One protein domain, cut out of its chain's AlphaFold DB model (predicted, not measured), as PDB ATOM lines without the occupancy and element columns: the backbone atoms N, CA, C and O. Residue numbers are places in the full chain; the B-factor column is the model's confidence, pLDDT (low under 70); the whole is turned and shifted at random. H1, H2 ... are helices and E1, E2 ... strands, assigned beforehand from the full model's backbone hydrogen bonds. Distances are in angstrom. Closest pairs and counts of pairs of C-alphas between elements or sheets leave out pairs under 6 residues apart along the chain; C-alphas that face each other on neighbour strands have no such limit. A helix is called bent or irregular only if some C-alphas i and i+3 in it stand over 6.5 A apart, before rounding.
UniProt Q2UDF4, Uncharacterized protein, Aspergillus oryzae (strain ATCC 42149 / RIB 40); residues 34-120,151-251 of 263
ATOM      1  N   VAL A  34      45.935 102.543   2.124       89.31
ATOM      2  CA  VAL A  34      44.827 103.184   2.858       89.31
ATOM      3  C   VAL A  34      43.970 102.202   3.664       89.31
ATOM      4  O   VAL A  34      43.039 102.630   4.341       89.31
ATOM      5  N   PHE A  35      44.226 100.896   3.555       85.88
ATOM      6  CA  PHE A  35      43.427  99.863   4.212       85.88
ATOM      7  C   PHE A  35      44.078  99.452   5.533       85.88
ATOM      8  O   PHE A  35      45.111  98.792   5.539       85.88
ATOM      9  N   ASP A  36      43.449  99.792   6.657       83.81
ATOM     10  CA  ASP A  36      44.005  99.525   7.993       83.81
ATOM     11  C   ASP A  36      44.201  98.028   8.284       83.81
ATOM     12  O   ASP A  36      45.116  97.640   9.010       83.81
ATOM     13  N   THR A  37      43.344  97.171   7.720       86.81
ATOM     14  CA  THR A  37      43.381  95.715   7.936       86.81
ATOM     15  C   THR A  37      44.392  94.995   7.049       86.81
ATOM     16  O   THR A  37      44.868  93.929   7.428       86.81
ATOM     17  N   ASP A  38      44.714  95.565   5.888       85.25
ATOM     18  CA  ASP A  38      45.784  95.097   5.006       85.25
ATOM     19  C   ASP A  38      46.468  96.301   4.342       85.25
ATOM     20  O   ASP A  38      46.142  96.676   3.212       85.25
ATOM     21  N   PRO A  39      47.442  96.920   5.025       86.75
ATOM     22  CA  PRO A  39      48.156  98.073   4.488       86.75
ATOM     23  C   PRO A  39      48.975  97.775   3.223       86.75
ATOM     24  O   PRO A  39      49.451  98.707   2.577       86.75
ATOM     25  N   SER A  40      49.166  96.504   2.852       86.44
ATOM     26  CA  SER A  40      49.834  96.123   1.603       86.44
ATOM     27  C   SER A  40      48.888  96.126   0.397       86.44
ATOM     28  O   SER A  40      49.349  96.128  -0.748       86.44
ATOM     29  N   GLN A  41      47.574  96.165   0.635       87.94
ATOM     30  CA  GLN A  41      46.570  96.228  -0.413       87.94
ATOM     31  C   GLN A  41      46.596  97.595  -1.110       87.94
ATOM     32  O   GLN A  41      46.432  98.650  -0.493       87.94
ATOM     33  N   SER A  42      46.766  97.579  -2.432       90.88
ATOM     34  CA  SER A  42      46.728  98.792  -3.250       90.88
ATOM     35  C   SER A  42      45.307  99.350  -3.359       90.88
ATOM     36  O   SER A  42      44.352  98.619  -3.627       90.88
ATOM     37  N   LEU A  43      45.173 100.670  -3.242       93.44
ATOM     38  CA  LEU A  43      43.988 101.399  -3.684       93.44
ATOM     39  C   LEU A  43      43.954 101.413  -5.213       93.44
ATOM     40  O   LEU A  43      44.913 101.849  -5.848       93.44
ATOM     41  N   ILE A  44      42.843 100.985  -5.809       94.88
ATOM     42  CA  ILE A  44      42.667 101.046  -7.262       94.88
ATOM     43  C   ILE A  44      41.927 102.332  -7.632       94.88
ATOM     44  O   ILE A  44      40.798 102.546  -7.194       94.88
ATOM     45  N   LEU A  45      42.565 103.181  -8.434       95.38
ATOM     46  CA  LEU A  45      42.012 104.428  -8.954       95.38
ATOM     47  C   LEU A  45      41.605 104.226 -10.418       95.38
ATOM     48  O   LEU A  45      42.474 104.236 -11.292       95.38
ATOM     49  N   LEU A  46      40.307 104.049 -10.693       93.12
ATOM     50  CA  LEU A  46      39.819 104.028 -12.077       93.12
ATOM     51  C   LEU A  46      39.624 105.457 -12.587       93.12
ATOM     52  O   LEU A  46      38.908 106.254 -11.976       93.12
ATOM     53  N   ILE A  47      40.250 105.766 -13.717       92.75
ATOM     54  CA  ILE A  47      40.115 107.045 -14.414       92.75
ATOM     55  C   ILE A  47      39.311 106.797 -15.680       92.75
ATOM     56  O   ILE A  47      39.803 106.191 -16.625       92.75
ATOM     57  N   ASP A  48      38.074 107.276 -15.686       89.25
ATOM     58  CA  ASP A  48      37.151 107.046 -16.788       89.25
ATOM     59  C   ASP A  48      37.197 108.182 -17.814       89.25
ATOM     60  O   ASP A  48      36.745 109.303 -17.557       89.25
ATOM     61  N   PHE A  49      37.746 107.887 -18.990       86.50
ATOM     62  CA  PHE A  49      37.852 108.833 -20.093       86.50
ATOM     63  C   PHE A  49      36.546 108.834 -20.890       86.50
ATOM     64  O   PHE A  49      36.290 107.953 -21.708       86.50
ATOM     65  N   LYS A  50      35.687 109.831 -20.649       79.50
ATOM     66  CA  LYS A  50      34.366 109.914 -21.294       79.50
ATOM     67  C   LYS A  50      34.433 110.308 -22.768       79.50
ATOM     68  O   LYS A  50      33.769 109.677 -23.579       79.50
ATOM     69  N   THR A  51      35.244 111.299 -23.126       71.50
ATOM     70  CA  THR A  51      35.423 111.802 -24.500       71.50
ATOM     71  C   THR A  51      36.818 112.424 -24.628       71.50
ATOM     72  O   THR A  51      37.318 112.966 -23.646       71.50
ATOM     73  N   GLU A  52      37.439 112.342 -25.810       76.50
ATOM     74  CA  GLU A  52      38.767 112.922 -26.114       76.50
ATOM     75  C   GLU A  52      39.921 112.395 -25.234       76.50
ATOM     76  O   GLU A  52      40.669 113.148 -24.603       76.50
ATOM     77  N   GLY A  53      40.079 111.068 -25.200       77.81
ATOM     78  CA  GLY A  53      41.141 110.405 -24.439       77.81
ATOM     79  C   GLY A  53      42.537 110.955 -24.727       77.81
ATOM     80  O   GLY A  53      43.267 111.293 -23.799       77.81
ATOM     81  N   GLU A  54      42.883 111.131 -26.004       83.44
ATOM     82  CA  GLU A  54      44.189 111.665 -26.413       83.44
ATOM     83  C   GLU A  54      44.418 113.107 -25.939       83.44
ATOM     84  O   GLU A  54      45.489 113.429 -25.426       83.44
ATOM     85  N   ALA A  55      43.399 113.969 -26.041       85.75
ATOM     86  CA  ALA A  55      43.507 115.371 -25.636       85.75
ATOM     87  C   ALA A  55      43.685 115.525 -24.117       85.75
ATOM     88  O   ALA A  55      44.356 116.445 -23.650       85.75
ATOM     89  N   THR A  56      43.102 114.613 -23.336       88.19
ATOM     90  CA  THR A  56      43.119 114.661 -21.866       88.19
ATOM     91  C   THR A  56      44.244 113.835 -21.238       88.19
ATOM     92  O   THR A  56      44.584 114.054 -20.071       88.19
ATOM     93  N   TRP A  57      44.867 112.930 -21.999       90.94
ATOM     94  CA  TRP A  57      45.902 112.011 -21.523       90.94
ATOM     95  C   TRP A  57      47.056 112.722 -20.813       90.94
ATOM     96  O   TRP A  57      47.371 112.410 -19.663       90.94
ATOM     97  N   ASN A  58      47.656 113.722 -21.464       92.88
ATOM     98  CA  ASN A  58      48.817 114.432 -20.919       92.88
ATOM     99  C   ASN A  58      48.487 115.141 -19.601       92.88
ATOM    100  O   ASN A  58      49.281 115.099 -18.661       92.88
ATOM    101  N   THR A  59      47.291 115.726 -19.494       93.31
ATOM    102  CA  THR A  59      46.821 116.354 -18.256       93.31
ATOM    103  C   THR A  59      46.682 115.329 -17.135       93.31
ATOM    104  O   THR A  59      47.119 115.585 -16.015       93.31
ATOM    105  N   VAL A  60      46.127 114.144 -17.411       93.50
ATOM    106  CA  VAL A  60      46.022 113.070 -16.409       93.50
ATOM    107  C   VAL A  60      47.407 112.611 -15.950       93.50
ATOM    108  O   VAL A  60      47.663 112.540 -14.745       93.50
ATOM    109  N   VAL A  61      48.329 112.360 -16.884       94.69
ATOM    110  CA  VAL A  61      49.712 111.962 -16.572       94.69
ATOM    111  C   VAL A  61      50.406 113.004 -15.690       94.69
ATOM    112  O   VAL A  61      51.095 112.637 -14.729       94.69
ATOM    113  N   GLU A  62      50.203 114.292 -15.974       95.31
ATOM    114  CA  GLU A  62      50.743 115.396 -15.184       95.31
ATOM    115  C   GLU A  62      50.166 115.415 -13.761       95.31
ATOM    116  O   GLU A  62      50.935 115.485 -12.797       95.31
ATOM    117  N   GLN A  63      48.847 115.266 -13.607       96.31
ATOM    118  CA  GLN A  63      48.174 115.260 -12.300       96.31
ATOM    119  C   GLN A  63      48.605 114.095 -11.397       96.31
ATOM    120  O   GLN A  63      48.569 114.214 -10.174       96.31
ATOM    121  N   LEU A  64      49.092 112.991 -11.968       97.06
ATOM    122  CA  LEU A  64      49.661 111.872 -11.210       97.06
ATOM    123  C   LEU A  64      51.095 112.131 -10.713       97.06
ATOM    124  O   LEU A  64      51.592 111.408  -9.844       97.06
ATOM    125  N   SER A  65      51.767 113.181 -11.195       97.06
ATOM    126  CA  SER A  65      53.169 113.476 -10.858       97.06
ATOM    127  C   SER A  65      53.459 113.591  -9.355       97.06
ATOM    128  O   SER A  65      54.501 113.096  -8.922       97.06
ATOM    129  N   PRO A  66      52.600 114.199  -8.513       97.38
ATOM    130  CA  PRO A  66      52.834 114.246  -7.072       97.38
ATOM    131  C   PRO A  66      52.825 112.870  -6.389       97.38
ATOM    132  O   PRO A  66      53.513 112.712  -5.380       97.38
ATOM    133  N   LEU A  67      52.061 111.899  -6.902       96.50
ATOM    134  CA  LEU A  67      52.046 110.516  -6.403       96.50
ATOM    135  C   LEU A  67      53.263 109.748  -6.926       96.50
ATOM    136  O   LEU A  67      53.958 109.082  -6.157       96.50
ATOM    137  N   ARG A  68      53.574 109.933  -8.214       96.69
ATOM    138  CA  ARG A  68      54.746 109.372  -8.896       96.69
ATOM    139  C   ARG A  68      56.050 109.741  -8.193       96.69
ATOM    140  O   ARG A  68      56.808 108.865  -7.797       96.69
ATOM    141  N   ARG A  69      56.284 111.038  -7.947       96.38
ATOM    142  CA  ARG A  69      57.499 111.538  -7.270       96.38
ATOM    143  C   ARG A  69      57.659 111.023  -5.838       96.38
ATOM    144  O   ARG A  69      58.768 111.031  -5.320       96.38
ATOM    145  N   ARG A  70      56.566 110.608  -5.192       95.44
ATOM    146  CA  ARG A  70      56.576 110.024  -3.842       95.44
ATOM    147  C   ARG A  70      56.674 108.495  -3.849       95.44
ATOM    148  O   ARG A  70      56.688 107.900  -2.777       95.44
ATOM    149  N   GLY A  71      56.735 107.862  -5.024       95.38
ATOM    150  CA  GLY A  71      56.812 106.406  -5.166       95.38
ATOM    151  C   GLY A  71      55.511 105.677  -4.822       95.38
ATOM    152  O   GLY A  71      55.549 104.498  -4.490       95.38
ATOM    153  N   TYR A  72      54.361 106.361  -4.850       96.50
ATOM    154  CA  TYR A  72      53.082 105.777  -4.415       96.50
ATOM    155  C   TYR A  72      52.406 104.921  -5.491       96.50
ATOM    156  O   TYR A  72      51.505 104.146  -5.176       96.50
ATOM    157  N   LEU A  73      52.807 105.078  -6.751       97.62
ATOM    158  CA  LEU A  73      52.148 104.426  -7.872       97.62
ATOM    159  C   LEU A  73      52.732 103.035  -8.135       97.62
ATOM    160  O   LEU A  73      53.950 102.872  -8.255       97.62
ATOM    161  N   THR A  74      51.846 102.053  -8.285       97.62
ATOM    162  CA  THR A  74      52.156 100.803  -8.978       97.62
ATOM    163  C   THR A  74      52.570 101.136 -10.404       97.62
ATOM    164  O   THR A  74      51.875 101.895 -11.079       97.62
ATOM    165  N   HIS A  75      53.682 100.574 -10.867       97.75
ATOM    166  CA  HIS A  75      54.208 100.871 -12.192       97.75
ATOM    167  C   HIS A  75      54.937  99.682 -12.810       97.75
ATOM    168  O   HIS A  75      55.539  98.874 -12.113       97.75
ATOM    169  N   PHE A  76      54.901  99.587 -14.132       97.88
ATOM    170  CA  PHE A  76      55.772  98.722 -14.912       97.88
ATOM    171  C   PHE A  76      57.120  99.410 -15.130       97.88
ATOM    172  O   PHE A  76      57.140 100.579 -15.514       97.88
ATOM    173  N   ASN A  77      58.229  98.706 -14.909       96.81
ATOM    174  CA  ASN A  77      59.595  99.249 -14.995       96.81
ATOM    175  C   ASN A  77      60.380  98.787 -16.243       96.81
ATOM    176  O   ASN A  77      61.598  98.945 -16.305       96.81
ATOM    177  N   GLY A  78      59.700  98.164 -17.207       95.12
ATOM    178  CA  GLY A  78      60.318  97.566 -18.391       95.12
ATOM    179  C   GLY A  78      60.440  96.049 -18.344       95.12
ATOM    180  O   GLY A  78      60.426  95.414 -19.397       95.12
ATOM    181  N   THR A  79      60.479  95.462 -17.150       95.62
ATOM    182  CA  THR A  79      60.532  94.005 -16.964       95.62
ATOM    183  C   THR A  79      59.376  93.499 -16.115       95.62
ATOM    184  O   THR A  79      58.734  92.518 -16.477       95.62
ATOM    185  N   ASP A  80      59.060  94.204 -15.031       96.25
ATOM    186  CA  ASP A  80      58.133  93.771 -13.993       96.25
ATOM    187  C   ASP A  80      57.188  94.896 -13.570       96.25
ATOM    188  O   ASP A  80      57.434  96.083 -13.798       96.25
ATOM    189  N   VAL A  81      56.101  94.514 -12.897       96.62
ATOM    190  CA  VAL A  81      55.201  95.452 -12.220       96.62
ATOM    191  C   VAL A  81      55.631  95.601 -10.760       96.62
ATOM    192  O   VAL A  81      55.470  94.694  -9.943       96.62
ATOM    193  N   VAL A  82      56.148  96.778 -10.420       96.06
ATOM    194  CA  VAL A  82      56.487  97.187  -9.056       96.06
ATOM    195  C   VAL A  82      55.217  97.680  -8.371       96.06
ATOM    196  O   VAL A  82      54.634  98.687  -8.771       96.06
ATOM    197  N   LYS A  83      54.770  96.964  -7.334       94.81
ATOM    198  CA  LYS A  83      53.550  97.306  -6.586       94.81
ATOM    199  C   LYS A  83      53.745  98.560  -5.737       94.81
ATOM    200  O   LYS A  83      54.715  98.659  -4.987       94.81
ATOM    201  N   GLY A  84      52.781  99.470  -5.818       94.38
ATOM    202  CA  GLY A  84      52.671 100.648  -4.968       94.38
ATOM    203  C   GLY A  84      51.331 100.696  -4.222       94.38
ATOM    204  O   GLY A  84      50.404  99.943  -4.537       94.38
ATOM    205  N   PRO A  85      51.197 101.598  -3.235       95.25
ATOM    206  CA  PRO A  85      49.938 101.850  -2.530       95.25
ATOM    207  C   PRO A  85      48.749 102.229  -3.423       95.25
ATOM    208  O   PRO A  85      47.607 102.057  -3.003       95.25
ATOM    209  N   VAL A  86      48.989 102.764  -4.624       96.62
ATOM    210  CA  VAL A  86      47.946 103.184  -5.568       96.62
ATOM    211  C   VAL A  86      48.202 102.569  -6.941       96.62
ATOM    212  O   VAL A  86      49.256 102.787  -7.526       96.62
ATOM    213  N   THR A  87      47.225 101.862  -7.495       97.50
ATOM    214  CA  THR A  87      47.248 101.383  -8.884       97.50
ATOM    215  C   THR A  87      46.256 102.195  -9.700       97.50
ATOM    216  O   THR A  87      45.071 102.225  -9.376       97.50
ATOM    217  N   VAL A  88      46.727 102.850 -10.759       98.06
ATOM    218  CA  VAL A  88      45.874 103.640 -11.653       98.06
ATOM    219  C   VAL A  88      45.481 102.794 -12.852       98.06
ATOM    220  O   VAL A  88      46.342 102.173 -13.476       98.06
ATOM    221  N   VAL A  89      44.194 102.785 -13.190       97.12
ATOM    222  CA  VAL A  89      43.691 102.090 -14.377       97.12
ATOM    223  C   VAL A  89      42.833 103.050 -15.197       97.12
ATOM    224  O   VAL A  89      41.870 103.617 -14.682       97.12
ATOM    225  N   GLY A  90      43.192 103.257 -16.461       94.69
ATOM    226  CA  GLY A  90      42.393 104.016 -17.415       94.69
ATOM    227  C   GLY A  90      41.261 103.161 -17.979       94.69
ATOM    228  O   GLY A  90      41.499 102.047 -18.445       94.69
ATOM    229  N   THR A  91      40.037 103.682 -17.929       89.88
ATOM    230  CA  THR A  91      38.817 103.066 -18.475       89.88
ATOM    231  C   THR A  91      38.173 103.992 -19.512       89.88
ATOM    232  O   THR A  91      38.610 105.133 -19.703       89.88
ATOM    233  N   GLY A  92      37.130 103.532 -20.205       86.38
ATOM    234  CA  GLY A  92      36.454 104.346 -21.214       86.38
ATOM    235  C   GLY A  92      37.295 104.495 -22.483       86.38
ATOM    236  O   GLY A  92      37.942 103.554 -22.926       86.38
ATOM    237  N   ASN A  93      37.341 105.705 -23.035       86.19
ATOM    238  CA  ASN A  93      38.107 106.066 -24.233       86.19
ATOM    239  C   ASN A  93      39.610 106.273 -23.957       86.19
ATOM    240  O   ASN A  93      40.234 107.156 -24.552       86.19
ATOM    241  N   THR A  94      40.193 105.509 -23.031       90.38
ATOM    242  CA  THR A  94      41.625 105.595 -22.713       90.38
ATOM    243  C   THR A  94      42.452 105.239 -23.956       90.38
ATOM    244  O   THR A  94      42.237 104.170 -24.517       90.38
ATOM    245  N   PRO A  95      43.407 106.077 -24.392       89.88
ATOM    246  CA  PRO A  95      44.191 105.796 -25.591       89.88
ATOM    247  C   PRO A  95      45.233 104.697 -25.328       89.88
ATOM    248  O   PRO A  95      46.280 104.945 -24.722       89.88
ATOM    249  N   PHE A  96      44.953 103.460 -25.754       90.69
ATOM    250  CA  PHE A  96      45.806 102.303 -25.437       90.69
ATOM    251  C   PHE A  96      47.217 102.434 -26.022       90.69
ATOM    252  O   PHE A  96      48.197 102.083 -25.365       90.69
ATOM    253  N   ASN A  97      47.343 102.987 -27.230       89.06
ATOM    254  CA  ASN A  97      48.636 103.280 -27.851       89.06
ATOM    255  C   ASN A  97      49.512 104.178 -26.956       89.06
ATOM    256  O   ASN A  97      50.705 103.922 -26.820       89.06
ATOM    257  N   MET A  98      48.931 105.182 -26.293       91.56
ATOM    258  CA  MET A  98      49.650 106.076 -25.378       91.56
ATOM    259  C   MET A  98      49.984 105.401 -24.047       91.56
ATOM    260  O   MET A  98      51.053 105.655 -23.493       91.56
ATOM    261  N   VAL A  99      49.113 104.509 -23.557       92.12
ATOM    262  CA  VAL A  99      49.415 103.649 -22.400       92.12
ATOM    263  C   VAL A  99      50.639 102.789 -22.710       92.12
ATOM    264  O   VAL A  99      51.599 102.784 -21.945       92.12
ATOM    265  N   ALA A 100      50.635 102.086 -23.843       90.31
ATOM    266  CA  ALA A 100      51.667 101.119 -24.210       90.31
ATOM    267  C   ALA A 100      52.952 101.745 -24.789       90.31
ATOM    268  O   ALA A 100      53.969 101.055 -24.862       90.31
ATOM    269  N   ALA A 101      52.937 103.031 -25.162       90.12
ATOM    270  CA  ALA A 101      54.044 103.702 -25.852       90.12
ATOM    271  C   ALA A 101      55.373 103.662 -25.081       90.12
ATOM    272  O   ALA A 101      56.433 103.477 -25.677       90.12
ATOM    273  N   ASN A 102      55.339 103.846 -23.757       89.88
ATOM    274  CA  ASN A 102      56.555 103.802 -22.949       89.88
ATOM    275  C   ASN A 102      56.843 102.366 -22.507       89.88
ATOM    276  O   ASN A 102      56.152 101.816 -21.653       89.88
ATOM    277  N   THR A 103      57.893 101.757 -23.052       90.75
ATOM    278  CA  THR A 103      58.284 100.381 -22.722       90.75
ATOM    279  C   THR A 103      59.142 100.266 -21.469       90.75
ATOM    280  O   THR A 103      59.379  99.152 -21.030       90.75
ATOM    281  N   THR A 104      59.578 101.381 -20.874       93.62
ATOM    282  CA  THR A 104      60.525 101.409 -19.741       93.62
ATOM    283  C   THR A 104      59.900 101.876 -18.430       93.62
ATOM    284  O   THR A 104      60.376 101.518 -17.359       93.62
ATOM    285  N   TYR A 105      58.833 102.672 -18.488       95.50
ATOM    286  CA  TYR A 105      58.120 103.121 -17.299       95.50
ATOM    287  C   TYR A 105      56.655 103.427 -17.619       95.50
ATOM    288  O   TYR A 105      56.373 104.272 -18.470       95.50
ATOM    289  N   ARG A 106      55.715 102.793 -16.910       95.81
ATOM    290  CA  ARG A 106      54.271 103.080 -17.013       95.81
ATOM    291  C   ARG A 106      53.599 102.949 -15.663       95.81
ATOM    292  O   ARG A 106      53.746 101.916 -15.030       95.81
ATOM    293  N   ASP A 107      52.811 103.932 -15.257       97.19
ATOM    294  CA  ASP A 107      52.048 103.889 -14.000       97.19
ATOM    295  C   ASP A 107      50.538 104.064 -14.172       97.19
ATOM    296  O   ASP A 107      49.808 104.230 -13.196       97.19
ATOM    297  N   ILE A 108      50.073 103.973 -15.416       97.25
ATOM    298  CA  ILE A 108      48.667 103.843 -15.775       97.25
ATOM    299  C   ILE A 108      48.534 102.516 -16.517       97.25
ATOM    300  O   ILE A 108      49.219 102.296 -17.515       97.25
ATOM    301  N   PHE A 109      47.672 101.638 -16.017       97.38
ATOM    302  CA  PHE A 109      47.315 100.382 -16.670       97.38
ATOM    303  C   PHE A 109      46.002 100.544 -17.430       97.38
ATOM    304  O   PHE A 109      45.207 101.432 -17.137       97.38
ATOM    305  N   PHE A 110      45.758  99.676 -18.395       95.81
ATOM    306  CA  PHE A 110      44.526  99.670 -19.171       95.81
ATOM    307  C   PHE A 110      43.454  98.754 -18.555       95.81
ATOM    308  O   PHE A 110      43.776  97.745 -17.914       95.81
ATOM    309  N   ASP A 111      42.182  99.105 -18.739       94.62
ATOM    310  CA  ASP A 111      41.042  98.201 -18.551       94.62
ATOM    311  C   ASP A 111      40.672  97.588 -19.902       94.62
ATOM    312  O   ASP A 111      40.089  98.249 -20.758       94.62
ATOM    313  N   ALA A 112      41.089  96.341 -20.107       93.50
ATOM    314  CA  ALA A 112      40.980  95.656 -21.383       93.50
ATOM    315  C   ALA A 112      39.535  95.221 -21.702       93.50
ATOM    316  O   ALA A 112      38.751  94.920 -20.793       93.50
ATOM    317  N   PRO A 113      39.185  95.096 -22.993       91.69
ATOM    318  CA  PRO A 113      37.856  94.649 -23.393       91.69
ATOM    319  C   PRO A 113      37.720  93.155 -23.189       91.69
ATOM    320  O   PRO A 113      38.217  92.358 -23.979       91.69
ATOM    321  N   LEU A 114      37.011  92.760 -22.130       91.81
ATOM    322  CA  LEU A 114      36.851  91.349 -21.776       91.81
ATOM    323  C   LEU A 114      36.184  90.540 -22.902       91.81
ATOM    324  O   LEU A 114      36.505  89.367 -23.076       91.81
ATOM    325  N   GLU A 115      35.299  91.167 -23.687       88.50
ATOM    326  CA  GLU A 115      34.575  90.524 -24.793       88.50
ATOM    327  C   GLU A 115      35.514  89.851 -25.801       88.50
ATOM    328  O   GLU A 115      35.254  88.729 -26.227       88.50
ATOM    329  N   ILE A 116      36.626  90.504 -26.145       86.50
ATOM    330  CA  ILE A 116      37.561  89.998 -27.159       86.50
ATOM    331  C   ILE A 116      38.596  89.021 -26.588       86.50
ATOM    332  O   ILE A 116      39.341  88.410 -27.348       86.50
ATOM    333  N   LEU A 117      38.669  88.878 -25.259       89.06
ATOM    334  CA  LEU A 117      39.598  87.951 -24.605       89.06
ATOM    335  C   LEU A 117      39.037  86.529 -24.515       89.06
ATOM    336  O   LEU A 117      39.782  85.609 -24.193       89.06
ATOM    337  N   ALA A 118      37.749  86.334 -24.805       84.75
ATOM    338  CA  ALA A 118      37.105  85.027 -24.852       84.75
ATOM    339  C   ALA A 118      37.543  84.236 -26.096       84.75
ATOM    340  O   ALA A 118      36.790  84.094 -27.062       84.75
ATOM    341  N   GLU A 119      38.779  83.736 -26.088       68.25
ATOM    342  CA  GLU A 119      39.316  82.887 -27.152       68.25
ATOM    343  C   GLU A 119      38.341  81.740 -27.492       68.25
ATOM    344  O   GLU A 119      37.774  81.097 -26.606       68.25
ATOM    345  N   ASN A 120      38.153  81.486 -28.791       58.41
ATOM    346  CA  ASN A 120      37.407  80.361 -29.385       58.41
ATOM    347  C   ASN A 120      35.871  80.339 -29.235       58.41
ATOM    348  O   ASN A 120      35.219  79.611 -29.975       58.41
ATOM    349  N   GLY A 151      31.778 100.916 -24.743       47.00
ATOM    350  CA  GLY A 151      32.306 101.655 -23.590       47.00
ATOM    351  C   GLY A 151      33.820 101.560 -23.375       47.00
ATOM    352  O   GLY A 151      34.314 102.112 -22.398       47.00
ATOM    353  N   GLN A 152      34.559 100.910 -24.272       55.00
ATOM    354  CA  GLN A 152      36.023 100.850 -24.229       55.00
ATOM    355  C   GLN A 152      36.636 101.130 -25.600       55.00
ATOM    356  O   GLN A 152      37.553 100.427 -26.016       55.00
ATOM    357  N   GLY A 153      36.056 102.094 -26.332       52.72
ATOM    358  CA  GLY A 153      36.480 102.482 -27.677       52.72
ATOM    359  C   GLY A 153      37.993 102.379 -27.800       52.72
ATOM    360  O   GLY A 153      38.701 102.980 -26.996       52.72
ATOM    361  N   LEU A 154      38.450 101.530 -28.728       59.25
ATOM    362  CA  LEU A 154      39.842 101.114 -28.942       59.25
ATOM    363  C   LEU A 154      40.680 102.291 -29.465       59.25
ATOM    364  O   LEU A 154      41.273 102.231 -30.540       59.25
ATOM    365  N   SER A 155      40.646 103.415 -28.754       59.19
ATOM    366  CA  SER A 155      41.200 104.689 -29.162       59.19
ATOM    367  C   SER A 155      42.702 104.516 -29.340       59.19
ATOM    368  O   SER A 155      43.454 104.263 -28.399       59.19
ATOM    369  N   GLY A 156      43.114 104.577 -30.602       58.16
ATOM    370  CA  GLY A 156      44.506 104.511 -31.017       58.16
ATOM    371  C   GLY A 156      44.985 103.170 -31.578       58.16
ATOM    372  O   GLY A 156      46.142 103.128 -31.981       58.16
ATOM    373  N   LEU A 157      44.158 102.114 -31.642       66.50
ATOM    374  CA  LEU A 157      44.494 100.869 -32.355       66.50
ATOM    375  C   LEU A 157      43.484 100.555 -33.465       66.50
ATOM    376  O   LEU A 157      42.271 100.643 -33.275       66.50
ATOM    377  N   SER A 158      43.992 100.135 -34.620       61.38
ATOM    378  CA  SER A 158      43.186  99.534 -35.684       61.38
ATOM    379  C   SER A 158      42.835  98.080 -35.340       61.38
ATOM    380  O   SER A 158      43.549  97.409 -34.597       61.38
ATOM    381  N   GLY A 159      41.718  97.569 -35.871       62.19
ATOM    382  CA  GLY A 159      41.238  96.213 -35.558       62.19
ATOM    383  C   GLY A 159      42.236  95.093 -35.886       62.19
ATOM    384  O   GLY A 159      42.176  94.034 -35.267       62.19
ATOM    385  N   ASP A 160      43.174  95.344 -36.799       63.12
ATOM    386  CA  ASP A 160      44.218  94.396 -37.203       63.12
ATOM    387  C   ASP A 160      45.420  94.380 -36.235       63.12
ATOM    388  O   ASP A 160      46.187  93.420 -36.211       63.12
ATOM    389  N   GLU A 161      45.570  95.410 -35.393       68.19
ATOM    390  CA  GLU A 161      46.613  95.501 -34.357       68.19
ATOM    391  C   GLU A 161      46.198  94.817 -33.041       68.19
ATOM    392  O   GLU A 161      47.003  94.660 -32.116       68.19
ATOM    393  N   ILE A 162      44.938  94.386 -32.943       73.88
ATOM    394  CA  ILE A 162      44.402  93.695 -31.774       73.88
ATOM    395  C   ILE A 162      44.562  92.191 -31.975       73.88
ATOM    396  O   ILE A 162      43.739  91.517 -32.590       73.88
ATOM    397  N   GLY A 163      45.652  91.663 -31.430       71.62
ATOM    398  CA  GLY A 163      45.944  90.243 -31.381       71.62
ATOM    399  C   GLY A 163      45.753  89.639 -29.985       71.62
ATOM    400  O   GLY A 163      45.572  90.350 -28.991       71.62
ATOM    401  N   PRO A 164      45.880  88.306 -29.868       66.81
ATOM    402  CA  PRO A 164      45.760  87.597 -28.595       66.81
ATOM    403  C   PRO A 164      46.706  88.122 -27.501       66.81
ATOM    404  O   PRO A 164      46.363  88.073 -26.324       66.81
ATOM    405  N   GLY A 165      47.878  88.644 -27.872       80.69
ATOM    406  CA  GLY A 165      48.870  89.175 -26.934       80.69
ATOM    407  C   GLY A 165      48.733  90.664 -26.600       80.69
ATOM    408  O   GLY A 165      49.503  91.148 -25.768       80.69
ATOM    409  N   THR A 166      47.796  91.389 -27.227       89.62
ATOM    410  CA  THR A 166      47.698  92.856 -27.109       89.62
ATOM    411  C   THR A 166      47.506  93.296 -25.661       89.62
ATOM    412  O   THR A 166      48.204  94.194 -25.194       89.62
ATOM    413  N   PHE A 167      46.635  92.612 -24.919       92.94
ATOM    414  CA  PHE A 167      46.348  92.916 -23.518       92.94
ATOM    415  C   PHE A 167      46.934  91.844 -22.607       92.94
ATOM    416  O   PHE A 167      46.643  90.658 -22.759       92.94
ATOM    417  N   ASN A 168      47.766  92.257 -21.655       94.75
ATOM    418  CA  ASN A 168      48.375  91.368 -20.673       94.75
ATOM    419  C   ASN A 168      48.780  92.141 -19.412       94.75
ATOM    420  O   ASN A 168      48.735  93.371 -19.383       94.75
ATOM    421  N   TRP A 169      49.199  91.416 -18.378       95.38
ATOM    422  CA  TRP A 169      49.558  91.957 -17.062       95.38
ATOM    423  C   TRP A 169      50.589  93.104 -17.072       95.38
ATOM    424  O   TRP A 169      50.669  93.857 -16.102       95.38
ATOM    425  N   THR A 170      51.391  93.265 -18.132       95.19
ATOM    426  CA  THR A 170      52.384  94.353 -18.218       95.19
ATOM    427  C   THR A 170      51.764  95.700 -18.592       95.19
ATOM    428  O   THR A 170      52.351  96.746 -18.304       95.19
ATOM    429  N   ASN A 171      50.613  95.700 -19.269       95.12
ATOM    430  CA  ASN A 171      49.983  96.903 -19.822       95.12
ATOM    431  C   ASN A 171      48.544  97.114 -19.337       95.12
ATOM    432  O   ASN A 171      48.060  98.242 -19.335       95.12
ATOM    433  N   SER A 172      47.887  96.053 -18.880       95.94
ATOM    434  CA  SER A 172      46.495  96.048 -18.453       95.94
ATOM    435  C   SER A 172      46.389  95.471 -17.046       95.94
ATOM    436  O   SER A 172      47.164  94.597 -16.660       95.94
ATOM    437  N   TYR A 173      45.430  95.972 -16.270       96.56
ATOM    438  CA  TYR A 173      45.176  95.504 -14.903       96.56
ATOM    439  C   TYR A 173      43.838  94.777 -14.805       96.56
ATOM    440  O   TYR A 173      43.753  93.674 -14.259       96.56
ATOM    441  N   TYR A 174      42.798  95.397 -15.363       96.06
ATOM    442  CA  TYR A 174      41.474  94.807 -15.475       96.06
ATOM    443  C   TYR A 174      41.204  94.328 -16.897       96.06
ATOM    444  O   TYR A 174      41.840  94.770 -17.853       96.06
ATOM    445  N   ALA A 175      40.242  93.422 -17.001       94.19
ATOM    446  CA  ALA A 175      39.448  93.215 -18.189       94.19
ATOM    447  C   ALA A 175      37.969  93.302 -17.794       94.19
ATOM    448  O   ALA A 175      37.516  92.570 -16.905       94.19
ATOM    449  N   SER A 176      37.216  94.198 -18.431       93.44
ATOM    450  CA  SER A 176      35.821  94.451 -18.069       93.44
ATOM    451  C   SER A 176      34.854  94.457 -19.250       93.44
ATOM    452  O   SER A 176      35.244  94.619 -20.406       93.44
ATOM    453  N   VAL A 177      33.571  94.215 -18.960       91.81
ATOM    454  CA  VAL A 177      32.464  94.278 -19.933       91.81
ATOM    455  C   VAL A 177      31.119  94.488 -19.230       91.81
ATOM    456  O   VAL A 177      30.948  94.114 -18.062       91.81
ATOM    457  N   SER A 178      30.146  95.060 -19.947       90.94
ATOM    458  CA  SER A 178      28.750  95.073 -19.504       90.94
ATOM    459  C   SER A 178      28.233  93.647 -19.467       90.94
ATOM    460  O   SER A 178      28.183  92.964 -20.491       90.94
ATOM    461  N   PHE A 179      27.774  93.214 -18.300       90.25
ATOM    462  CA  PHE A 179      27.061  91.955 -18.166       90.25
ATOM    463  C   PHE A 179      25.803  91.951 -19.036       90.25
ATOM    464  O   PHE A 179      25.544  90.988 -19.755       90.25
ATOM    465  N   ARG A 180      25.039  93.048 -19.004       88.25
ATOM    466  CA  ARG A 180      23.780  93.171 -19.737       88.25
ATOM    467  C   ARG A 180      23.981  93.066 -21.246       88.25
ATOM    468  O   ARG A 180      23.185  92.398 -21.893       88.25
ATOM    469  N   GLN A 181      25.003  93.714 -21.799       87.88
ATOM    470  CA  GLN A 181      25.252  93.694 -23.245       87.88
ATOM    471  C   GLN A 181      25.932  92.396 -23.691       87.88
ATOM    472  O   GLN A 181      25.619  91.876 -24.756       87.88
ATOM    473  N   SER A 182      26.847  91.855 -22.879       90.31
ATOM    474  CA  SER A 182      27.642  90.687 -23.261       90.31
ATOM    475  C   SER A 182      26.955  89.357 -22.966       90.31
ATOM    476  O   SER A 182      26.867  88.496 -23.844       90.31
ATOM    477  N   ILE A 183      26.488  89.168 -21.733       90.19
ATOM    478  CA  ILE A 183      25.859  87.921 -21.284       90.19
ATOM    479  C   ILE A 183      24.351  87.966 -21.545       90.19
ATOM    480  O   ILE A 183      23.760  86.956 -21.918       90.19
ATOM    481  N   GLY A 184      23.724  89.134 -21.408       85.38
ATOM    482  CA  GLY A 184      22.285  89.299 -21.604       85.38
ATOM    483  C   GLY A 184      21.475  89.121 -20.322       85.38
ATOM    484  O   GLY A 184      22.001  88.830 -19.245       85.38
ATOM    485  N   PHE A 185      20.163  89.328 -20.437       78.19
ATOM    486  CA  PHE A 185      19.245  89.164 -19.313       78.19
ATOM    487  C   PHE A 185      18.809  87.693 -19.192       78.19
ATOM    488  O   PHE A 185      18.445  87.091 -20.204       78.19
ATOM    489  N   PRO A 186      18.832  87.093 -17.992       71.44
ATOM    490  CA  PRO A 186      18.358  85.727 -17.789       71.44
ATOM    491  C   PRO A 186      16.843  85.633 -18.002       71.44
ATOM    492  O   PRO A 186      16.071  86.412 -17.436       71.44
ATOM    493  N   TRP A 187      16.403  84.645 -18.779       61.91
ATOM    494  CA  TRP A 187      14.990  84.286 -18.872       61.91
ATOM    495  C   TRP A 187      14.629  83.378 -17.686       61.91
ATOM    496  O   TRP A 187      15.383  82.473 -17.344       61.91
ATOM    497  N   LEU A 188      13.504  83.642 -17.013       63.78
ATOM    498  CA  LEU A 188      13.040  82.866 -15.848       63.78
ATOM    499  C   LEU A 188      14.046  82.757 -14.672       63.78
ATOM    500  O   LEU A 188      14.050  81.769 -13.947       63.78
ATOM    501  N   PHE A 189      14.872  83.787 -14.454       70.88
ATOM    502  CA  PHE A 189      15.845  83.897 -13.346       70.88
ATOM    503  C   PHE A 189      17.075  82.975 -13.392       70.88
ATOM    504  O   PHE A 189      17.827  82.931 -12.417       70.88
ATOM    505  N   HIS A 190      17.336  82.315 -14.523       78.62
ATOM    506  CA  HIS A 190      18.506  81.455 -14.702       78.62
ATOM    507  C   HIS A 190      19.331  81.862 -15.923       78.62
ATOM    508  O   HIS A 190      18.790  82.282 -16.945       78.62
ATOM    509  N   LEU A 191      20.656  81.746 -15.804       84.50
ATOM    510  CA  LEU A 191      21.554  81.849 -16.952       84.50
ATOM    511  C   LEU A 191      21.531  80.524 -17.717       84.50
ATOM    512  O   LEU A 191      21.599  79.462 -17.103       84.50
ATOM    513  N   SER A 192      21.440  80.590 -19.044       88.69
ATOM    514  CA  SER A 192      21.559  79.404 -19.894       88.69
ATOM    515  C   SER A 192      22.989  78.861 -19.894       88.69
ATOM    516  O   SER A 192      23.941  79.602 -19.633       88.69
ATOM    517  N   ASP A 193      23.161  77.592 -20.266       89.50
ATOM    518  CA  ASP A 193      24.493  76.985 -20.401       89.50
ATOM    519  C   ASP A 193      25.381  77.794 -21.350       89.50
ATOM    520  O   ASP A 193      26.533  78.074 -21.040       89.50
ATOM    521  N   ARG A 194      24.807  78.314 -22.441       89.25
ATOM    522  CA  ARG A 194      25.507  79.194 -23.383       89.25
ATOM    523  C   ARG A 194      26.003  80.491 -22.730       89.25
ATOM    524  O   ARG A 194      27.118  80.932 -23.001       89.25
ATOM    525  N   GLN A 195      25.193  81.112 -21.870       91.31
ATOM    526  CA  GLN A 195      25.592  82.310 -21.121       91.31
ATOM    527  C   GLN A 195      26.712  82.001 -20.124       91.31
ATOM    528  O   GLN A 195      27.668  82.771 -20.007       91.31
ATOM    529  N   ILE A 196      26.612  80.863 -19.435       91.00
ATOM    530  CA  ILE A 196      27.627  80.387 -18.494       91.00
ATOM    531  C   ILE A 196      28.934  80.068 -19.233       91.00
ATOM    532  O   ILE A 196      30.002  80.483 -18.792       91.00
ATOM    533  N   ASP A 197      28.877  79.396 -20.378       92.38
ATOM    534  CA  ASP A 197      30.055  79.041 -21.167       92.38
ATOM    535  C   ASP A 197      30.752  80.275 -21.743       92.38
ATOM    536  O   ASP A 197      31.984  80.356 -21.689       92.38
ATOM    537  N   LYS A 198      29.986  81.277 -22.201       93.06
ATOM    538  CA  LYS A 198      30.532  82.581 -22.608       93.06
ATOM    539  C   LYS A 198      31.281  83.251 -21.458       93.06
ATOM    540  O   LYS A 198      32.423  83.676 -21.626       93.06
ATOM    541  N   MET A 199      30.654  83.312 -20.286       93.19
ATOM    542  CA  MET A 199      31.244  83.892 -19.079       93.19
ATOM    543  C   MET A 199      32.529  83.162 -18.678       93.19
ATOM    544  O   MET A 199      33.558  83.793 -18.449       93.19
ATOM    545  N   LYS A 200      32.516  81.827 -18.665       93.94
ATOM    546  CA  LYS A 200      33.708  81.024 -18.380       93.94
ATOM    547  C   LYS A 200      34.821  81.263 -19.401       93.94
ATOM    548  O   LYS A 200      35.983  81.336 -19.015       93.94
ATOM    549  N   ALA A 201      34.498  81.377 -20.691       94.06
ATOM    550  CA  ALA A 201      35.484  81.663 -21.732       94.06
ATOM    551  C   ALA A 201      36.137  83.038 -21.533       94.06
ATOM    552  O   ALA A 201      37.362  83.141 -21.569       94.06
ATOM    553  N   GLN A 202      35.335  84.063 -21.239       94.56
ATOM    554  CA  GLN A 202      35.808  85.404 -20.891       94.56
ATOM    555  C   GLN A 202      36.739  85.388 -19.676       94.56
ATOM    556  O   GLN A 202      37.857  85.903 -19.748       94.56
ATOM    557  N   ILE A 203      36.303  84.759 -18.579       94.88
ATOM    558  CA  ILE A 203      37.078  84.698 -17.337       94.88
ATOM    559  C   ILE A 203      38.415  83.991 -17.570       94.88
ATOM    560  O   ILE A 203      39.468  84.540 -17.244       94.88
ATOM    561  N   ARG A 204      38.396  82.813 -18.212       94.81
ATOM    562  CA  ARG A 204      39.623  82.070 -18.534       94.81
ATOM    563  C   ARG A 204      40.578  82.889 -19.396       94.81
ATOM    564  O   ARG A 204      41.767  82.937 -19.093       94.81
ATOM    565  N   GLY A 205      40.070  83.534 -20.443       93.62
ATOM    566  CA  GLY A 205      40.884  84.313 -21.371       93.62
ATOM    567  C   GLY A 205      41.587  85.501 -20.712       93.62
ATOM    568  O   GLY A 205      42.760  85.761 -20.994       93.62
ATOM    569  N   ALA A 206      40.911  86.184 -19.785       94.50
ATOM    570  CA  ALA A 206      41.504  87.247 -18.976       94.50
ATOM    571  C   ALA A 206      42.542  86.713 -17.976       94.50
ATOM    572  O   ALA A 206      43.655  87.238 -17.905       94.50
ATOM    573  N   HIS A 207      42.224  85.639 -17.246       95.50
ATOM    574  CA  HIS A 207      43.141  85.041 -16.267       95.50
ATOM    575  C   HIS A 207      44.417  84.496 -16.910       95.50
ATOM    576  O   HIS A 207      45.500  84.692 -16.362       95.50
ATOM    577  N   GLN A 208      44.331  83.900 -18.104       94.56
ATOM    578  CA  GLN A 208      45.502  83.469 -18.884       94.56
ATOM    579  C   GLN A 208      46.452  84.627 -19.227       94.56
ATOM    580  O   GLN A 208      47.653  84.419 -19.382       94.56
ATOM    581  N   ARG A 209      45.928  85.853 -19.306       94.12
ATOM    582  CA  ARG A 209      46.691  87.087 -19.556       94.12
ATOM    583  C   ARG A 209      47.129  87.795 -18.272       94.12
ATOM    584  O   ARG A 209      47.773  88.843 -18.345       94.12
ATOM    585  N   GLY A 210      46.801  87.230 -17.108       95.25
ATOM    586  CA  GLY A 210      47.070  87.811 -15.794       95.25
ATOM    587  C   GLY A 210      46.186  89.014 -15.457       95.25
ATOM    588  O   GLY A 210      46.588  89.850 -14.651       95.25
ATOM    589  N   LEU A 211      45.013  89.128 -16.088       96.19
ATOM    590  CA  LEU A 211      44.089  90.248 -15.913       96.19
ATOM    591  C   LEU A 211      42.970  89.896 -14.941       96.19
ATOM    592  O   LEU A 211      42.483  88.768 -14.921       96.19
ATOM    593  N   LYS A 212      42.533  90.889 -14.167       95.94
ATOM    594  CA  LYS A 212      41.421  90.752 -13.226       95.94
ATOM    595  C   LYS A 212      40.087  91.003 -13.913       95.94
ATOM    596  O   LYS A 212      39.924  92.019 -14.584       95.94
ATOM    597  N   VAL A 213      39.114  90.128 -13.706       96.06
ATOM    598  CA  VAL A 213      37.814  90.214 -14.378       96.06
ATOM    599  C   VAL A 213      36.843  91.097 -13.603       96.06
ATOM    600  O   VAL A 213      36.695  90.960 -12.385       96.06
ATOM    601  N   ARG A 214      36.132  91.973 -14.320       93.31
ATOM    602  CA  ARG A 214      35.061  92.807 -13.764       93.31
ATOM    603  C   ARG A 214      33.849  92.859 -14.695       93.31
ATOM    604  O   ARG A 214      33.933  93.375 -15.803       93.31
ATOM    605  N   TYR A 215      32.689  92.450 -14.194       91.75
ATOM    606  CA  TYR A 215      31.410  92.705 -14.859       91.75
ATOM    607  C   TYR A 215      30.730  93.942 -14.265       91.75
ATOM    608  O   TYR A 215      30.656  94.099 -13.042       91.75
ATOM    609  N   TRP A 216      30.219  94.822 -15.126       88.56
ATOM    610  CA  TRP A 216      29.396  95.976 -14.744       88.56
ATOM    611  C   TRP A 216      27.972  95.843 -15.301       88.56
ATOM    612  O   TRP A 216      27.687  94.905 -16.038       88.56
ATOM    613  N   GLU A 217      27.053  96.735 -14.906       85.62
ATOM    614  CA  GLU A 217      25.623  96.628 -15.270       85.62
ATOM    615  C   GLU A 217      24.966  95.299 -14.838       85.62
ATOM    616  O   GLU A 217      24.124  94.729 -15.533       85.62
ATOM    617  N   LEU A 218      25.345  94.796 -13.659       87.44
ATOM    618  CA  LEU A 218      24.663  93.657 -13.047       87.44
ATOM    619  C   LEU A 218      23.218  94.045 -12.684       87.44
ATOM    620  O   LEU A 218      22.984  95.174 -12.247       87.44
ATOM    621  N   PRO A 219      22.237  93.138 -12.827       83.81
ATOM    622  CA  PRO A 219      20.865  93.442 -12.440       83.81
ATOM    623  C   PRO A 219      20.784  93.685 -10.932       83.81
ATOM    624  O   PRO A 219      21.186  92.848 -10.125       83.81
ATOM    625  N   SER A 220      20.238  94.837 -10.551       80.38
ATOM    626  CA  SER A 220      20.058  95.233  -9.152       80.38
ATOM    627  C   SER A 220      18.768  94.675  -8.536       80.38
ATOM    628  O   SER A 220      18.688  94.502  -7.318       80.38
ATOM    629  N   TRP A 221      17.771  94.347  -9.366       78.75
ATOM    630  CA  TRP A 221      16.477  93.800  -8.960       78.75
ATOM    631  C   TRP A 221      15.912  92.850 -10.040       78.75
ATOM    632  O   TRP A 221      16.128  93.119 -11.224       78.75
ATOM    633  N   PRO A 222      15.176  91.771  -9.684       84.19
ATOM    634  CA  PRO A 222      14.839  91.297  -8.329       84.19
ATOM    635  C   PRO A 222      16.040  90.853  -7.482       84.19
ATOM    636  O   PRO A 222      17.046  90.388  -8.011       84.19
ATOM    637  N   ARG A 223      15.941  90.972  -6.147       83.06
ATOM    638  CA  ARG A 223      17.048  90.638  -5.218       83.06
ATOM    639  C   ARG A 223      17.510  89.179  -5.332       83.06
ATOM    640  O   ARG A 223      18.706  88.920  -5.257       83.06
ATOM    641  N   SER A 224      16.581  88.242  -5.535       82.38
ATOM    642  CA  SER A 224      16.893  86.821  -5.745       82.38
ATOM    643  C   SER A 224      17.755  86.610  -6.991       82.38
ATOM    644  O   SER A 224      18.761  85.909  -6.931       82.38
ATOM    645  N   LEU A 225      17.413  87.289  -8.089       84.00
ATOM    646  CA  LEU A 225      18.169  87.256  -9.337       84.00
ATOM    647  C   LEU A 225      19.569  87.846  -9.176       84.00
ATOM    648  O   LEU A 225      20.552  87.237  -9.595       84.00
ATOM    649  N   ARG A 226      19.662  89.011  -8.529       85.69
ATOM    650  CA  ARG A 226      20.935  89.663  -8.204       85.69
ATOM    651  C   ARG A 226      21.854  88.720  -7.423       85.69
ATOM    652  O   ARG A 226      22.997  88.513  -7.816       85.69
ATOM    653  N   ASN A 227      21.345  88.119  -6.345       85.25
ATOM    654  CA  ASN A 227      22.122  87.207  -5.505       85.25
ATOM    655  C   ASN A 227      22.522  85.929  -6.267       85.25
ATOM    656  O   ASN A 227      23.644  85.447  -6.102       85.25
ATOM    657  N   HIS A 228      21.643  85.401  -7.128       86.25
ATOM    658  CA  HIS A 228      21.964  84.265  -7.993       86.25
ATOM    659  C   HIS A 228      23.121  84.597  -8.944       86.25
ATOM    660  O   HIS A 228      24.101  83.858  -8.991       86.25
ATOM    661  N   ILE A 229      23.063  85.741  -9.630       87.31
ATOM    662  CA  ILE A 229      24.126  86.181 -10.542       87.31
ATOM    663  C   ILE A 229      25.439  86.417  -9.797       87.31
ATOM    664  O   ILE A 229      26.479  85.961 -10.263       87.31
ATOM    665  N   TRP A 230      25.417  87.058  -8.625       87.75
ATOM    666  CA  TRP A 230      26.622  87.205  -7.802       87.75
ATOM    667  C   TRP A 230      27.213  85.855  -7.395       87.75
ATOM    668  O   TRP A 230      28.425  85.680  -7.471       87.75
ATOM    669  N   THR A 231      26.371  84.886  -7.030       87.31
ATOM    670  CA  THR A 231      26.817  83.529  -6.682       87.31
ATOM    671  C   THR A 231      27.494  82.845  -7.865       87.31
ATOM    672  O   THR A 231      28.574  82.282  -7.702       87.31
ATOM    673  N   VAL A 232      26.892  82.915  -9.057       89.06
ATOM    674  CA  VAL A 232      27.480  82.345 -10.276       89.06
ATOM    675  C   VAL A 232      28.806  83.034 -10.592       89.06
ATOM    676  O   VAL A 232      29.811  82.355 -10.739       89.06
ATOM    677  N   LEU A 233      28.855  84.366 -10.603       90.62
ATOM    678  CA  LEU A 233      30.078  85.111 -10.906       90.62
ATOM    679  C   LEU A 233      31.234  84.783  -9.950       90.62
ATOM    680  O   LEU A 233      32.360  84.587 -10.398       90.62
ATOM    681  N   VAL A 234      30.965  84.692  -8.643       88.31
ATOM    682  CA  VAL A 234      31.980  84.307  -7.648       88.31
ATOM    683  C   VAL A 234      32.419  82.862  -7.849       88.31
ATOM    684  O   VAL A 234      33.614  82.579  -7.811       88.31
ATOM    685  N   ARG A 235      31.472  81.951  -8.099       90.19
ATOM    686  CA  ARG A 235      31.765  80.538  -8.360       90.19
ATOM    687  C   ARG A 235      32.640  80.352  -9.598       90.19
ATOM    688  O   ARG A 235      33.540  79.520  -9.567       90.19
ATOM    689  N   GLU A 236      32.379  81.109 -10.659       91.12
ATOM    690  CA  GLU A 236      33.135  81.038 -11.913       91.12
ATOM    691  C   GLU A 236      34.461  81.819 -11.863       91.12
ATOM    692  O   GLU A 236      35.250  81.733 -12.799       91.12
ATOM    693  N   GLY A 237      34.746  82.531 -10.765       91.75
ATOM    694  CA  GLY A 237      36.055  83.134 -10.507       91.75
ATOM    695  C   GLY A 237      36.195  84.600 -10.916       91.75
ATOM    696  O   GLY A 237      37.300  85.032 -11.232       91.75
ATOM    697  N   VAL A 238      35.116  85.390 -10.913       91.50
ATOM    698  CA  VAL A 238      35.241  86.846 -11.085       91.50
ATOM    699  C   VAL A 238      36.098  87.449  -9.963       91.50
ATOM    700  O   VAL A 238      35.920  87.125  -8.789       91.50
ATOM    701  N   ASP A 239      37.000  88.371 -10.300       91.56
ATOM    702  CA  ASP A 239      37.847  89.037  -9.304       91.56
ATOM    703  C   ASP A 239      37.105  90.160  -8.570       91.56
ATOM    704  O   ASP A 239      37.271  90.359  -7.361       91.56
ATOM    705  N   ILE A 240      36.305  90.927  -9.317       86.69
ATOM    706  CA  ILE A 240      35.661  92.152  -8.849       86.69
ATOM    707  C   ILE A 240      34.160  92.110  -9.129       86.69
ATOM    708  O   ILE A 240      33.723  92.007 -10.279       86.69
ATOM    709  N   LEU A 241      33.369  92.305  -8.075       79.88
ATOM    710  CA  LEU A 241      31.930  92.516  -8.179       79.88
ATOM    711  C   LEU A 241      31.607  94.009  -8.104       79.88
ATOM    712  O   LEU A 241      31.991  94.701  -7.159       79.88
ATOM    713  N   ASN A 242      30.855  94.507  -9.085       72.69
ATOM    714  CA  ASN A 242      30.251  95.830  -8.997       72.69
ATOM    715  C   ASN A 242      28.952  95.727  -8.188       72.69
ATOM    716  O   ASN A 242      27.998  95.092  -8.638       72.69
ATOM    717  N   VAL A 243      28.922  96.311  -6.990       62.28
ATOM    718  CA  VAL A 243      27.793  96.170  -6.062       62.28
ATOM    719  C   VAL A 243      27.267  97.536  -5.634       62.28
ATOM    720  O   VAL A 243      27.991  98.305  -5.009       62.28
ATOM    721  N   ASP A 244      25.989  97.799  -5.908       61.84
ATOM    722  CA  ASP A 244      25.310  99.037  -5.491       61.84
ATOM    723  C   ASP A 244      24.820  98.989  -4.024       61.84
ATOM    724  O   ASP A 244      24.572 100.024  -3.411       61.84
ATOM    725  N   ASP A 245      24.711  97.793  -3.430       58.25
ATOM    726  CA  ASP A 245      24.241  97.559  -2.054       58.25
ATOM    727  C   ASP A 245      25.314  96.849  -1.208       58.25
ATOM    728  O   ASP A 245      25.408  95.617  -1.166       58.25
ATOM    729  N   LEU A 246      26.137  97.645  -0.518       54.25
ATOM    730  CA  LEU A 246      27.268  97.173   0.293       54.25
ATOM    731  C   LEU A 246      26.845  96.338   1.519       54.25
ATOM    732  O   LEU A 246      27.595  95.461   1.953       54.25
ATOM    733  N   GLN A 247      25.660  96.587   2.091       56.22
ATOM    734  CA  GLN A 247      25.170  95.832   3.257       56.22
ATOM    735  C   GLN A 247      24.782  94.412   2.879       56.22
ATOM    736  O   GLN A 247      25.006  93.475   3.642       56.22
ATOM    737  N   SER A 248      24.215  94.248   1.688       56.16
ATOM    738  CA  SER A 248      24.095  92.932   1.092       56.16
ATOM    739  C   SER A 248      25.500  92.361   0.876       56.16
ATOM    740  O   SER A 248      25.792  91.291   1.401       56.16
ATOM    741  N   ALA A 249      26.377  93.091   0.169       53.38
ATOM    742  CA  ALA A 249      27.673  92.617  -0.348       53.38
ATOM    743  C   ALA A 249      28.592  91.937   0.685       53.38
ATOM    744  O   ALA A 249      29.356  91.024   0.378       53.38
ATOM    745  N   THR A 250      28.521  92.420   1.921       54.38
ATOM    746  CA  THR A 250      29.368  92.012   3.044       54.38
ATOM    747  C   THR A 250      28.911  90.726   3.728       54.38
ATOM    748  O   THR A 250      29.651  90.194   4.549       54.38
ATOM    749  N   LYS A 251      27.727  90.191   3.393       58.97
ATOM    750  CA  LYS A 251      27.181  89.003   4.062       58.97
ATOM    751  C   LYS A 251      27.920  87.713   3.718       58.97
ATOM    752  O   LYS A 251      27.864  86.804   4.535       58.97
TER     753      LYS A 251
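This is residues 34 to 120 and 151 to 251 of the 263 residues of an uncharacterized protein of Aspergillus oryzae (strain ATCC 42149 / RIB 40) (UniProt Q2UDF4). A strongly twisted, curled wall of five parallel strands, like part of a barrel, has helices over one face: H1 covers the E1 end and H6 the E4 and E5 end, with the short H3 and H4 on that face too. H7 lies beyond the E5 edge, near H6, and the short H8 is apart from the sheet. The 188 printed residues have five named strands and eight named helices, in the order E1 H1 H2 E2 H3 E3 H4 E4 H5 H6 E5 H7 H8, and the sheet runs E1 E2 E3 E4 E5. The class is mixed, helices and strands, with under half of the residues, 93, in named elements. The whole is compact, with a radius of gyration of the C-alphas of 17.3 A and spans of 52 by 45 by 30 A.

E1 is residues 43 to 49, 19.0 A, from C-alpha 43 at (43.988, 101.399, -3.684); E2 is 86 to 92, 19.4 A; E3 is 108 to 113; E4 is 172 to 178, 17.8 A; E5 is 212 to 216. H6 is residues 193 to 208, 22.0 A, ending at C-alpha 208 (45.502, 83.469, -18.884). H7 is 223 to 235, 18.1 A, and H1 is 53 to 63, 14.8 A, irregular with C-alphas 55 and 58 7.2 A apart. The short helices are H2, 65 to 68; H3, 96 to 100; H4, 114 to 117; H5, 179 to 182; and H8, 246 to 249.

N 47 and O 89 of E1 and E2 are 2.9 A apart, N 109 and O 88 of E3 and E2 2.9 A, N 112 and O 174 of E3 and E4 2.8 A, and N 175 and O 212 of E4 and E5 2.8 A, each within hydrogen-bond range. H1 and H6 on one face make two layers, helices over a sheet. H6 is over E4 and E5 at a height of 10.8 A, along the strands. H1 is over E1 at 8.2 A, only just slantwise at 32 degrees on the local plane. H3 and H4 are on the same face; H4 touches H6, the closest C-alphas, of Leu 117 and Gly 205, being 5.0 A apart. H5 only grazes the sheet; H2 is not on it. H3, H6 and H7 have every O i to N i+4 pair within range, H1 5 of 7.

The C-alphas of Arg 69 and Leu 188 are farthest apart, 53.6 A. Residues 121 to 150 are not printed; C-alphas 120 and 151 are 22.7 A apart. The link H2 to E2 is long, 17 residues. Confidence is low at, among others, residues 151 to 161 and 243 to 251.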